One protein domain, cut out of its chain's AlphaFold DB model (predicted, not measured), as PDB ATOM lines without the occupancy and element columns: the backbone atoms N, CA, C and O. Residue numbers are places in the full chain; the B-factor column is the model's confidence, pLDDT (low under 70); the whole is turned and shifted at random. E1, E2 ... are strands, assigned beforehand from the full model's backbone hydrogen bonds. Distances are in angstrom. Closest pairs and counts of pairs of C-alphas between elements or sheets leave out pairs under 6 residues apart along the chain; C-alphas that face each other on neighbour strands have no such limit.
ATOM      1  N   LEU A  14      27.578   9.284  19.919       84.81
ATOM      2  CA  LEU A  14      26.549  10.192  19.436       84.81
ATOM      3  C   LEU A  14      26.803  11.599  19.971       84.81
ATOM      4  O   LEU A  14      27.019  11.790  21.171       84.81
ATOM      5  N   VAL A  15      26.742  12.571  19.069       82.94
ATOM      6  CA  VAL A  15      26.827  13.999  19.362       82.94
ATOM      7  C   VAL A  15      25.635  14.713  18.753       82.94
ATOM      8  O   VAL A  15      25.153  14.335  17.687       82.94
ATOM      9  N   THR A  16      25.158  15.757  19.411       81.12
ATOM     10  CA  THR A  16      24.187  16.682  18.825       81.12
ATOM     11  C   THR A  16      24.835  18.037  18.614       81.12
ATOM     12  O   THR A  16      25.700  18.465  19.385       81.12
ATOM     13  N   PHE A  17      24.426  18.720  17.550       77.25
ATOM     14  CA  PHE A  17      24.795  20.111  17.363       77.25
ATOM     15  C   PHE A  17      23.844  20.983  18.173       77.25
ATOM     16  O   PHE A  17      22.626  20.876  18.052       77.25
ATOM     17  N   SER A  18      24.403  21.868  18.988       67.69
ATOM     18  CA  SER A  18      23.642  22.943  19.611       67.69
ATOM     19  C   SER A  18      24.222  24.279  19.178       67.69
ATOM     20  O   SER A  18      25.441  24.469  19.098       67.69
ATOM     21  N   ALA A  19      23.339  25.221  18.868       55.69
ATOM     22  CA  ALA A  19      23.753  26.605  18.784       55.69
ATOM     23  C   ALA A  19      24.091  27.087  20.202       55.69
ATOM     24  O   ALA A  19      23.353  26.805  21.152       55.69
ATOM     25  N   ALA A  20      25.198  27.815  20.361       48.81
ATOM     26  CA  ALA A  20      25.448  28.522  21.609       48.81
ATOM     27  C   ALA A  20      24.256  29.458  21.877       48.81
ATOM     28  O   ALA A  20      23.783  30.128  20.959       48.81
ATOM     29  N   HIS A  21      23.747  29.459  23.113       38.09
ATOM     30  CA  HIS A  21      22.542  30.185  23.533       38.09
ATOM     31  C   HIS A  21      22.455  31.580  22.875       38.09
ATOM     32  O   HIS A  21      23.299  32.438  23.126       38.09
ATOM     33  N   GLY A  22      21.451  31.796  22.017       45.31
ATOM     34  CA  GLY A  22      21.234  33.065  21.306       45.31
ATOM     35  C   GLY A  22      21.651  33.093  19.832       45.31
ATOM     36  O   GLY A  22      21.312  34.055  19.147       45.31
ATOM     37  N   GLN A  23      22.319  32.060  19.317       44.09
ATOM     38  CA  GLN A  23      22.422  31.853  17.874       44.09
ATOM     39  C   GLN A  23      21.279  30.940  17.433       44.09
ATOM     40  O   GLN A  23      21.062  29.871  17.998       44.09
ATOM     41  N   SER A  24      20.485  31.391  16.468       53.16
ATOM     42  CA  SER A  24      19.636  30.494  15.684       53.16
ATOM     43  C   SER A  24      20.538  29.426  15.053       53.16
ATOM     44  O   SER A  24      21.715  29.708  14.852       53.16
ATOM     45  N   GLN A  25      20.009  28.216  14.836       55.31
ATOM     46  CA  GLN A  25      20.618  27.067  14.142       55.31
ATOM     47  C   GLN A  25      22.008  27.328  13.523       55.31
ATOM     48  O   GLN A  25      22.120  28.218  12.682       55.31
ATOM     49  N   PRO A  26      23.066  26.572  13.886       61.97
ATOM     50  CA  PRO A  26      24.365  26.793  13.271       61.97
ATOM     51  C   PRO A  26      24.241  26.596  11.760       61.97
ATOM     52  O   PRO A  26      23.946  25.494  11.300       61.97
ATOM     53  N   ASP A  27      24.458  27.658  10.989       65.25
ATOM     54  CA  ASP A  27      24.588  27.537   9.545       65.25
ATOM     55  C   ASP A  27      25.855  26.723   9.277       65.25
ATOM     56  O   ASP A  27      26.968  27.178   9.552       65.25
ATOM     57  N   PHE A  28      25.706  25.505   8.762       71.00
ATOM     58  CA  PHE A  28      26.831  24.627   8.455       71.00
ATOM     59  C   PHE A  28      27.548  25.114   7.195       71.00
ATOM     60  O   PHE A  28      27.335  24.623   6.088       71.00
ATOM     61  N   HIS A  29      28.419  26.096   7.373       75.81
ATOM     62  CA  HIS A  29      29.369  26.550   6.371       75.81
ATOM     63  C   HIS A  29      30.793  26.332   6.877       75.81
ATOM     64  O   HIS A  29      31.048  26.298   8.082       75.81
ATOM     65  N   GLU A  30      31.738  26.172   5.953       83.62
ATOM     66  CA  GLU A  30      33.150  26.038   6.299       83.62
ATOM     67  C   GLU A  30      33.610  27.232   7.145       83.62
ATOM     68  O   GLU A  30      33.392  28.398   6.812       83.62
ATOM     69  N   GLY A  31      34.226  26.930   8.285       82.25
ATOM     70  CA  GLY A  31      34.687  27.913   9.249       82.25
ATOM     71  C   GLY A  31      33.674  28.315  10.324       82.25
ATOM     72  O   GLY A  31      34.096  29.012  11.254       82.25
ATOM     73  N   ALA A  32      32.415  27.868  10.253       83.56
ATOM     74  CA  ALA A  32      31.400  28.126  11.275       83.56
ATOM     75  C   ALA A  32      31.788  27.520  12.631       83.56
ATOM     76  O   ALA A  32      32.327  26.411  12.694       83.56
ATOM     77  N   LEU A  33      31.502  28.243  13.716       84.69
ATOM     78  CA  LEU A  33      31.650  27.731  15.078       84.69
ATOM     79  C   LEU A  33      30.394  26.971  15.486       84.69
ATOM     80  O   LEU A  33      29.279  27.451  15.296       84.69
ATOM     81  N   ILE A  34      30.591  25.807  16.090       82.31
ATOM     82  CA  ILE A  34      29.513  24.929  16.531       82.31
ATOM     83  C   ILE A  34      29.792  24.396  17.930       82.31
ATOM     84  O   ILE A  34      30.945  24.222  18.321       82.31
ATOM     85  N   THR A  35      28.731  24.106  18.678       84.94
ATOM     86  CA  THR A  35      28.847  23.385  19.947       84.94
ATOM     87  C   THR A  35      28.400  21.950  19.727       84.94
ATOM     88  O   THR A  35      27.253  21.701  19.359       84.94
ATOM     89  N   LEU A  36      29.309  21.007  19.947       82.44
ATOM     90  CA  LEU A  36      29.022  19.581  19.961       82.44
ATOM     91  C   LEU A  36      28.701  19.163  21.389       82.44
ATOM     92  O   LEU A  36      29.522  19.335  22.287       82.44
ATOM     93  N   VAL A  37      27.519  18.596  21.592       84.50
ATOM     94  CA  VAL A  37      27.089  18.064  22.883       84.50
ATOM     95  C   VAL A  37      27.158  16.540  22.805       84.50
ATOM     96  O   VAL A  37      26.302  15.926  22.163       84.50
ATOM     97  N   PRO A  38      28.188  15.902  23.384       79.19
ATOM     98  CA  PRO A  38      28.212  14.453  23.491       79.19
ATOM     99  C   PRO A  38      27.146  13.986  24.490       79.19
ATOM    100  O   PRO A  38      26.825  14.683  25.449       79.19
ATOM    101  N   GLY A  39      26.607  12.779  24.294       71.81
ATOM    102  CA  GLY A  39      25.643  12.196  25.242       71.81
ATOM    103  C   GLY A  39      26.211  11.968  26.654       71.81
ATOM    104  O   GLY A  39      25.449  11.813  27.607       71.81
ATOM    105  N   VAL A  40      27.540  11.953  26.787       71.44
ATOM    106  CA  VAL A  40      28.286  11.886  28.048       71.44
ATOM    107  C   VAL A  40      29.461  12.860  27.960       71.44
ATOM    108  O   VAL A  40      30.194  12.831  26.975       71.44
ATOM    109  N   GLY A  41      29.660  13.678  28.996       70.94
ATOM    110  CA  GLY A  41      30.749  14.655  29.078       70.94
ATOM    111  C   GLY A  41      30.293  16.099  28.861       70.94
ATOM    112  O   GLY A  41      29.103  16.376  28.707       70.94
ATOM    113  N   ASP A  42      31.254  17.019  28.884       81.62
ATOM    114  CA  ASP A  42      31.001  18.440  28.661       81.62
ATOM    115  C   ASP A  42      30.853  18.760  27.162       81.62
ATOM    116  O   ASP A  42      31.516  18.137  26.324       81.62
ATOM    117  N   PRO A  43      30.021  19.754  26.794       81.50
ATOM    118  CA  PRO A  43      29.977  20.265  25.435       81.50
ATOM    119  C   PRO A  43      31.346  20.766  24.976       81.50
ATOM    120  O   PRO A  43      32.050  21.459  25.712       81.50
ATOM    121  N   VAL A  44      31.695  20.478  23.726       85.38
ATOM    122  CA  VAL A  44      32.940  20.943  23.113       85.38
ATOM    123  C   VAL A  44      32.647  21.918  21.986       85.38
ATOM    124  O   VAL A  44      31.698  21.753  21.220       85.38
ATOM    125  N   ILE A  45      33.484  22.945  21.869       86.62
ATOM    126  CA  ILE A  45      33.409  23.882  20.751       86.62
ATOM    127  C   ILE A  45      34.238  23.328  19.603       86.62
ATOM    128  O   ILE A  45      35.417  23.006  19.763       86.62
ATOM    129  N   GLY A  46      33.599  23.230  18.446       85.88
ATOM    130  CA  GLY A  46      34.224  22.824  17.207       85.88
ATOM    131  C   GLY A  46      34.096  23.881  16.122       85.88
ATOM    132  O   GLY A  46      33.336  24.847  16.232       85.88
ATOM    133  N   ARG A  47      34.841  23.672  15.044       88.88
ATOM    134  CA  ARG A  47      34.762  24.464  13.823       88.88
ATOM    135  C   ARG A  47      34.491  23.563  12.633       88.88
ATOM    136  O   ARG A  47      35.195  22.574  12.453       88.88
ATOM    137  N   ILE A  48      33.514  23.909  11.807       88.62
ATOM    138  CA  ILE A  48      33.245  23.170  10.573       88.62
ATOM    139  C   ILE A  48      34.447  23.303   9.635       88.62
ATOM    140  O   ILE A  48      34.894  24.409   9.341       88.62
ATOM    141  N   LEU A  49      34.964  22.169   9.171       89.38
ATOM    142  CA  LEU A  49      36.004  22.088   8.145       89.38
ATOM    143  C   LEU A  49      35.403  21.780   6.780       89.38
ATOM    144  O   LEU A  49      35.781  22.370   5.784       89.38
ATOM    145  N   VAL A  50      34.478  20.825   6.740       87.12
ATOM    146  CA  VAL A  50      33.798  20.394   5.518       87.12
ATOM    147  C   VAL A  50      32.376  20.029   5.900       87.12
ATOM    148  O   VAL A  50      32.156  19.420   6.946       87.12
ATOM    149  N   HIS A  51      31.422  20.384   5.053       82.31
ATOM    150  CA  HIS A  51      30.034  19.991   5.207       82.31
ATOM    151  C   HIS A  51      29.488  19.531   3.858       82.31
ATOM    152  O   HIS A  51      29.514  20.274   2.877       82.31
ATOM    153  N   THR A  52      29.014  18.291   3.823       79.31
ATOM    154  CA  THR A  52      28.286  17.704   2.701       79.31
ATOM    155  C   THR A  52      26.969  17.113   3.204       79.31
ATOM    156  O   THR A  52      26.735  17.006   4.407       79.31
ATOM    157  N   SER A  53      26.116  16.679   2.278       71.56
ATOM    158  CA  SER A  53      24.885  15.947   2.594       71.56
ATOM    159  C   SER A  53      25.125  14.595   3.281       71.56
ATOM    160  O   SER A  53      24.197  14.007   3.823       71.56
ATOM    161  N   GLU A  54      26.345  14.058   3.225       77.06
ATOM    162  CA  GLU A  54      26.670  12.726   3.752       77.06
ATOM    163  C   GLU A  54      27.496  12.796   5.039       77.06
ATOM    164  O   GLU A  54      27.378  11.924   5.904       77.06
ATOM    165  N   GLU A  55      28.333  13.824   5.180       84.31
ATOM    166  CA  GLU A  55      29.229  13.965   6.319       84.31
ATOM    167  C   GLU A  55      29.524  15.422   6.683       84.31
ATOM    168  O   GLU A  55      29.561  16.327   5.848       84.31
ATOM    169  N   VAL A  56      29.807  15.630   7.966       86.00
ATOM    170  CA  VAL A  56      30.310  16.890   8.511       86.00
ATOM    171  C   VAL A  56      31.663  16.624   9.153       86.00
ATOM    172  O   VAL A  56      31.785  15.812  10.066       86.00
ATOM    173  N   SER A  57      32.696  17.324   8.702       89.62
ATOM    174  CA  SER A  57      33.999  17.341   9.361       89.62
ATOM    175  C   SER A  57      34.112  18.537  10.292       89.62
ATOM    176  O   SER A  57      33.880  19.672   9.877       89.62
ATOM    177  N   VAL A  58      34.548  18.296  11.525       89.88
ATOM    178  CA  VAL A  58      34.674  19.315  12.567       89.88
ATOM    179  C   VAL A  58      36.064  19.267  13.182       89.88
ATOM    180  O   VAL A  58      36.511  18.208  13.608       89.88
ATOM    181  N   ALA A  59      36.735  20.407  13.275       90.00
ATOM    182  CA  ALA A  59      37.914  20.574  14.111       90.00
ATOM    183  C   ALA A  59      37.497  20.836  15.561       90.00
ATOM    184  O   ALA A  59      36.774  21.794  15.817       90.00
ATOM    185  N   VAL A  60      37.974  20.028  16.501       87.12
ATOM    186  CA  VAL A  60      37.819  20.212  17.949       87.12
ATOM    187  C   VAL A  60      39.210  20.154  18.571       87.12
ATOM    188  O   VAL A  60      39.834  19.093  18.604       87.12
ATOM    189  N   GLY A  61      39.717  21.298  19.037       85.44
ATOM    190  CA  GLY A  61      41.124  21.416  19.433       85.44
ATOM    191  C   GLY A  61      42.053  20.991  18.288       85.44
ATOM    192  O   GLY A  61      41.882  21.444  17.157       85.44
ATOM    193  N   ASP A  62      42.977  20.072  18.573       84.38
ATOM    194  CA  ASP A  62      43.934  19.517  17.604       84.38
ATOM    195  C   ASP A  62      43.431  18.228  16.919       84.38
ATOM    196  O   ASP A  62      44.219  17.448  16.380       84.38
ATOM    197  N   ALA A  63      42.125  17.948  16.954       85.44
ATOM    198  CA  ALA A  63      41.527  16.768  16.333       85.44
ATOM    199  C   ALA A  63      40.457  17.142  15.299       85.44
ATOM    200  O   ALA A  63      39.641  18.031  15.513       85.44
ATOM    201  N   GLN A  64      40.420  16.413  14.187       89.88
ATOM    202  CA  GLN A  64      39.319  16.409  13.234       89.88
ATOM    203  C   GLN A  64      38.404  15.212  13.508       89.88
ATOM    204  O   GLN A  64      38.840  14.059  13.477       89.88
ATOM    205  N   LEU A  65      37.125  15.501  13.715       89.56
ATOM    206  CA  LEU A  65      36.031  14.544  13.815       89.56
ATOM    207  C   LEU A  65      35.296  14.491  12.478       89.56
ATOM    208  O   LEU A  65      34.971  15.535  11.920       89.56
ATOM    209  N   VAL A  66      35.010  13.292  11.980       90.50
ATOM    210  CA  VAL A  66      34.082  13.085  10.861       90.50
ATOM    211  C   VAL A  66      32.777  12.557  11.429       90.50
ATOM    212  O   VAL A  66      32.765  11.528  12.106       90.50
ATOM    213  N   LEU A  67      31.693  13.270  11.158       87.88
ATOM    214  CA  LEU A  67      30.362  13.026  11.685       87.88
ATOM    215  C   LEU A  67      29.426  12.622  10.549       87.88
ATOM    216  O   LEU A  67      29.449  13.234   9.484       87.88
ATOM    217  N   THR A  68      28.578  11.630  10.788       87.06
ATOM    218  CA  THR A  68      27.527  11.206   9.850       87.06
ATOM    219  C   THR A  68      26.165  11.250  10.537       87.06
ATOM    220  O   THR A  68      26.087  10.875  11.712       87.06
ATOM    221  N   PRO A  69      25.089  11.662   9.851       79.19
ATOM    222  CA  PRO A  69      23.765  11.737  10.465       79.19
ATOM    223  C   PRO A  69      23.273  10.330  10.851       79.19
ATOM    224  O   PRO A  69      23.384   9.391  10.065       79.19
ATOM    225  N   VAL A  70      22.747  10.161  12.071       75.44
ATOM    226  CA  VAL A  70      22.260   8.855  12.587       75.44
ATOM    227  C   VAL A  70      20.854   8.546  12.088       75.44
ATOM    228  O   VAL A  70      20.515   7.394  11.828       75.44
ATOM    229  N   ALA A  71      20.050   9.587  11.920       65.44
ATOM    230  CA  ALA A  71      18.795   9.545  11.205       65.44
ATOM    231  C   ALA A  71      18.781  10.751  10.271       65.44
ATOM    232  O   ALA A  71      18.907  11.888  10.727       65.44
ATOM    233  N   LEU A  72      18.649  10.496   8.969       55.88
ATOM    234  CA  LEU A  72      18.213  11.504   8.009       55.88
ATOM    235  C   LEU A  72      16.792  11.900   8.407       55.88
ATOM    236  O   LEU A  72      15.817  11.302   7.956       55.88
ATOM    237  N   THR A  73      16.680  12.858   9.315       49.94
ATOM    238  CA  THR A  73      15.417  13.544   9.526       49.94
ATOM    239  C   THR A  73      15.447  14.655   8.495       49.94
ATOM    240  O   THR A  73      16.234  15.591   8.606       49.94
ATOM    241  N   LEU A  74      14.721  14.460   7.398       50.62
ATOM    242  CA  LEU A  74      14.440  15.564   6.496       50.62
ATOM    243  C   LEU A  74      13.550  16.523   7.290       50.62
ATOM    244  O   LEU A  74      12.561  16.088   7.886       50.62
ATOM    245  N   ASP A  75      13.930  17.792   7.358       55.91
ATOM    246  CA  ASP A  75      13.040  18.833   7.837       55.91
ATOM    247  C   ASP A  75      11.812  18.933   6.912       55.91
ATOM    248  O   ASP A  75      11.740  18.326   5.838       55.91
ATOM    249  N   GLU A  76      10.806  19.690   7.342       52.47
ATOM    250  CA  GLU A  76       9.537  19.841   6.617       52.47
ATOM    251  C   GLU A  76       9.702  20.445   5.201       52.47
ATOM    252  O   GLU A  76       8.750  20.434   4.421       52.47
ATOM    253  N   ASN A  77      10.901  20.931   4.852       53.22
ATOM    254  CA  ASN A  77      11.276  21.492   3.556       53.22
ATOM    255  C   ASN A  77      12.246  20.596   2.758       53.22
ATOM    256  O   ASN A  77      12.881  21.090   1.827       53.22
ATOM    257  N   GLU A  78      12.389  19.312   3.110       51.59
ATOM    258  CA  GLU A  78      13.380  18.392   2.518       51.59
ATOM    259  C   GLU A  78      14.846  18.811   2.762       51.59
ATOM    260  O   GLU A  78      15.771  18.269   2.151       51.59
ATOM    261  N   GLY A  79      15.081  19.760   3.672       53.44
ATOM    262  CA  GLY A  79      16.401  20.099   4.187       53.44
ATOM    263  C   GLY A  79      16.865  19.067   5.209       53.44
ATOM    264  O   GLY A  79      16.084  18.295   5.750       53.44
ATOM    265  N   PHE A  80      18.164  18.991   5.476       55.06
ATOM    266  CA  PHE A  80      18.663  18.133   6.547       55.06
ATOM    267  C   PHE A  80      18.322  18.769   7.901       55.06
ATOM    268  O   PHE A  80      18.731  19.897   8.169       55.06
ATOM    269  N   ASP A  81      17.625  18.054   8.785       61.59
ATOM    270  CA  ASP A  81      17.469  18.486  10.173       61.59
ATOM    271  C   ASP A  81      18.783  18.251  10.924       61.59
ATOM    272  O   ASP A  81      19.080  17.189  11.487       61.59
ATOM    273  N   TYR A  82      19.603  19.294  10.914       60.94
ATOM    274  CA  TYR A  82      20.903  19.295  11.557       60.94
ATOM    275  C   TYR A  82      20.839  19.271  13.089       60.94
ATOM    276  O   TYR A  82      21.877  19.096  13.726       60.94
ATOM    277  N   THR A  83      19.658  19.422  13.699       61.09
ATOM    278  CA  THR A  83      19.496  19.302  15.158       61.09
ATOM    279  C   THR A  83      19.457  17.848  15.639       61.09
ATOM    280  O   THR A  83      19.523  17.589  16.843       61.09
ATOM    281  N   GLY A  84      19.412  16.889  14.703       68.44
ATOM    282  CA  GLY A  84      19.445  15.457  14.979       68.44
ATOM    283  C   GLY A  84      20.756  14.956  15.595       68.44
ATOM    284  O   GLY A  84      21.742  15.677  15.746       68.44
ATOM    285  N   ALA A  85      20.772  13.673  15.963       79.00
ATOM    286  CA  ALA A  85      21.973  13.002  16.449       79.00
ATOM    287  C   ALA A  85      22.924  12.649  15.294       79.00
ATOM    288  O   ALA A  85      22.511  12.128  14.256       79.00
ATOM    289  N   TRP A  86      24.215  12.864  15.519       85.00
ATOM    290  CA  TRP A  86      25.301  12.557  14.596       85.00
ATOM    291  C   TRP A  86      26.249  11.553  15.229       85.00
ATOM    292  O   TRP A  86      26.588  11.652  16.407       85.00
ATOM    293  N   ALA A  87      26.684  10.573  14.449       88.31
ATOM    294  CA  ALA A  87      27.640   9.572  14.882       88.31
ATOM    295  C   ALA A  87      29.048  10.002  14.494       88.31
ATOM    296  O   ALA A  87      29.300  10.374  13.348       88.31
ATOM    297  N   VAL A  88      29.985   9.882  15.430       88.56
ATOM    298  CA  VAL A  88      31.406  10.060  15.136       88.56
ATOM    299  C   VAL A  88      31.907   8.843  14.376       88.56
ATOM    300  O   VAL A  88      32.066   7.760  14.935       88.56
ATOM    301  N   ARG A  89      32.165   9.017  13.085       88.62
ATOM    302  CA  ARG A  89      32.669   7.967  12.201       88.62
ATOM    303  C   ARG A  89      34.171   7.778  12.345       88.62
ATOM    304  O   ARG A  89      34.659   6.652  12.292       88.62
ATOM    305  N   SER A  90      34.917   8.868  12.477       87.00
ATOM    306  CA  SER A  90      36.367   8.813  12.633       87.00
ATOM    307  C   SER A  90      36.902  10.036  13.361       87.00
ATOM    308  O   SER A  90      36.293  11.106  13.356       87.00
ATOM    309  N   THR A  91      38.062   9.855  13.985       86.12
ATOM    310  CA  THR A  91      38.816  10.906  14.666       86.12
ATOM    311  C   THR A  91      40.259  10.843  14.191       86.12
ATOM    312  O   THR A  91      40.876   9.777  14.265       86.12
ATOM    313  N   LYS A  92      40.816  11.953  13.713       85.88
ATOM    314  CA  LYS A  92      42.230  12.033  13.320       85.88
ATOM    315  C   LYS A  92      42.873  13.315  13.854       85.88
ATOM    316  O   LYS A  92      42.168  14.312  13.971       85.88
ATOM    317  N   PRO A  93      44.178  13.328  14.158       84.06
ATOM    318  CA  PRO A  93      44.875  14.563  14.510       84.06
ATOM    319  C   PRO A  93      44.839  15.570  13.352       84.06
ATOM    320  O   PRO A  93      44.980  15.181  12.189       84.06
ATOM    321  N   LEU A  94      44.660  16.849  13.671       76.69
ATOM    322  CA  LEU A  94      44.953  17.962  12.772       76.69
ATOM    323  C   LEU A  94      46.468  18.176  12.823       76.69
ATOM    324  O   LEU A  94      47.010  18.515  13.872       76.69
TER     325      LEU A  94
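This is residues 14 to 94 of the 95 residues of an uncharacterized protein of Labrys okinawensis (UniProt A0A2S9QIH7). Six strands ring an axis as a small closed barrel, E1 to E6 in chain order, with E6 coming back beside E1. Two long loops, residues 19 to 32 and 70 to 84, reach away from the barrel, the second as far as Glu 76. The printed part has 81 residues with six named strands and no named helix; it is all strand by class, though only 40 residues are in named strands, under half. The barrel is antiparallel throughout, and the whole is compact, with a radius of gyration of the C-alphas of 11.8 A and spans of 36 by 27 by 26 A.

E1, residues 14 to 18, begins at C-alpha 14 (26.549, 10.192, 19.436). E2 is residues 33 to 38, 16.1 A long. E3, residues 44 to 51, is 18.2 A long and bends by 54 degrees at residue 48. E4 is residues 56 to 60, and E5 is residues 63 to 69, 19.4 A. E6, residues 85 to 93, is 23.0 A long, bends by 57 degrees at residue 89 and ends at C-alpha 93 (44.875, 14.563, 14.510).

E1 to E6 form a meander, each strand the antiparallel neighbour of the one before. In the hairpin E1 and E2, N 16 and O 37 are 3.0 A apart, within hydrogen-bond range. E2 and E3 have N 36 and O 44 at 2.8 A, E3 and E4 N 47 and O 59 at 2.8 A, E4 and E5 N 58 and O 65 at 2.8 A, and E5 and E6 N 66 and O 90 at 2.9 A. E3 pairs in a staggered way, with E2 over residues 44 to 47 and with E4 over 47 to 51. E6 and E1 close the ring, with N 15 and O 86 at 2.8 A. E3 and E6 are apart, and so are E2 and E5.

The two C-alphas farthest apart, those of Glu 76 and Pro 93, are 36.6 A apart. The printed part has no cut. The links E1 to E2 and E5 to E6 are long; the other three are tight. Mean pLDDT of the printed part is 75.1, and residues 18 to 27 and 71 to 84 are under 70.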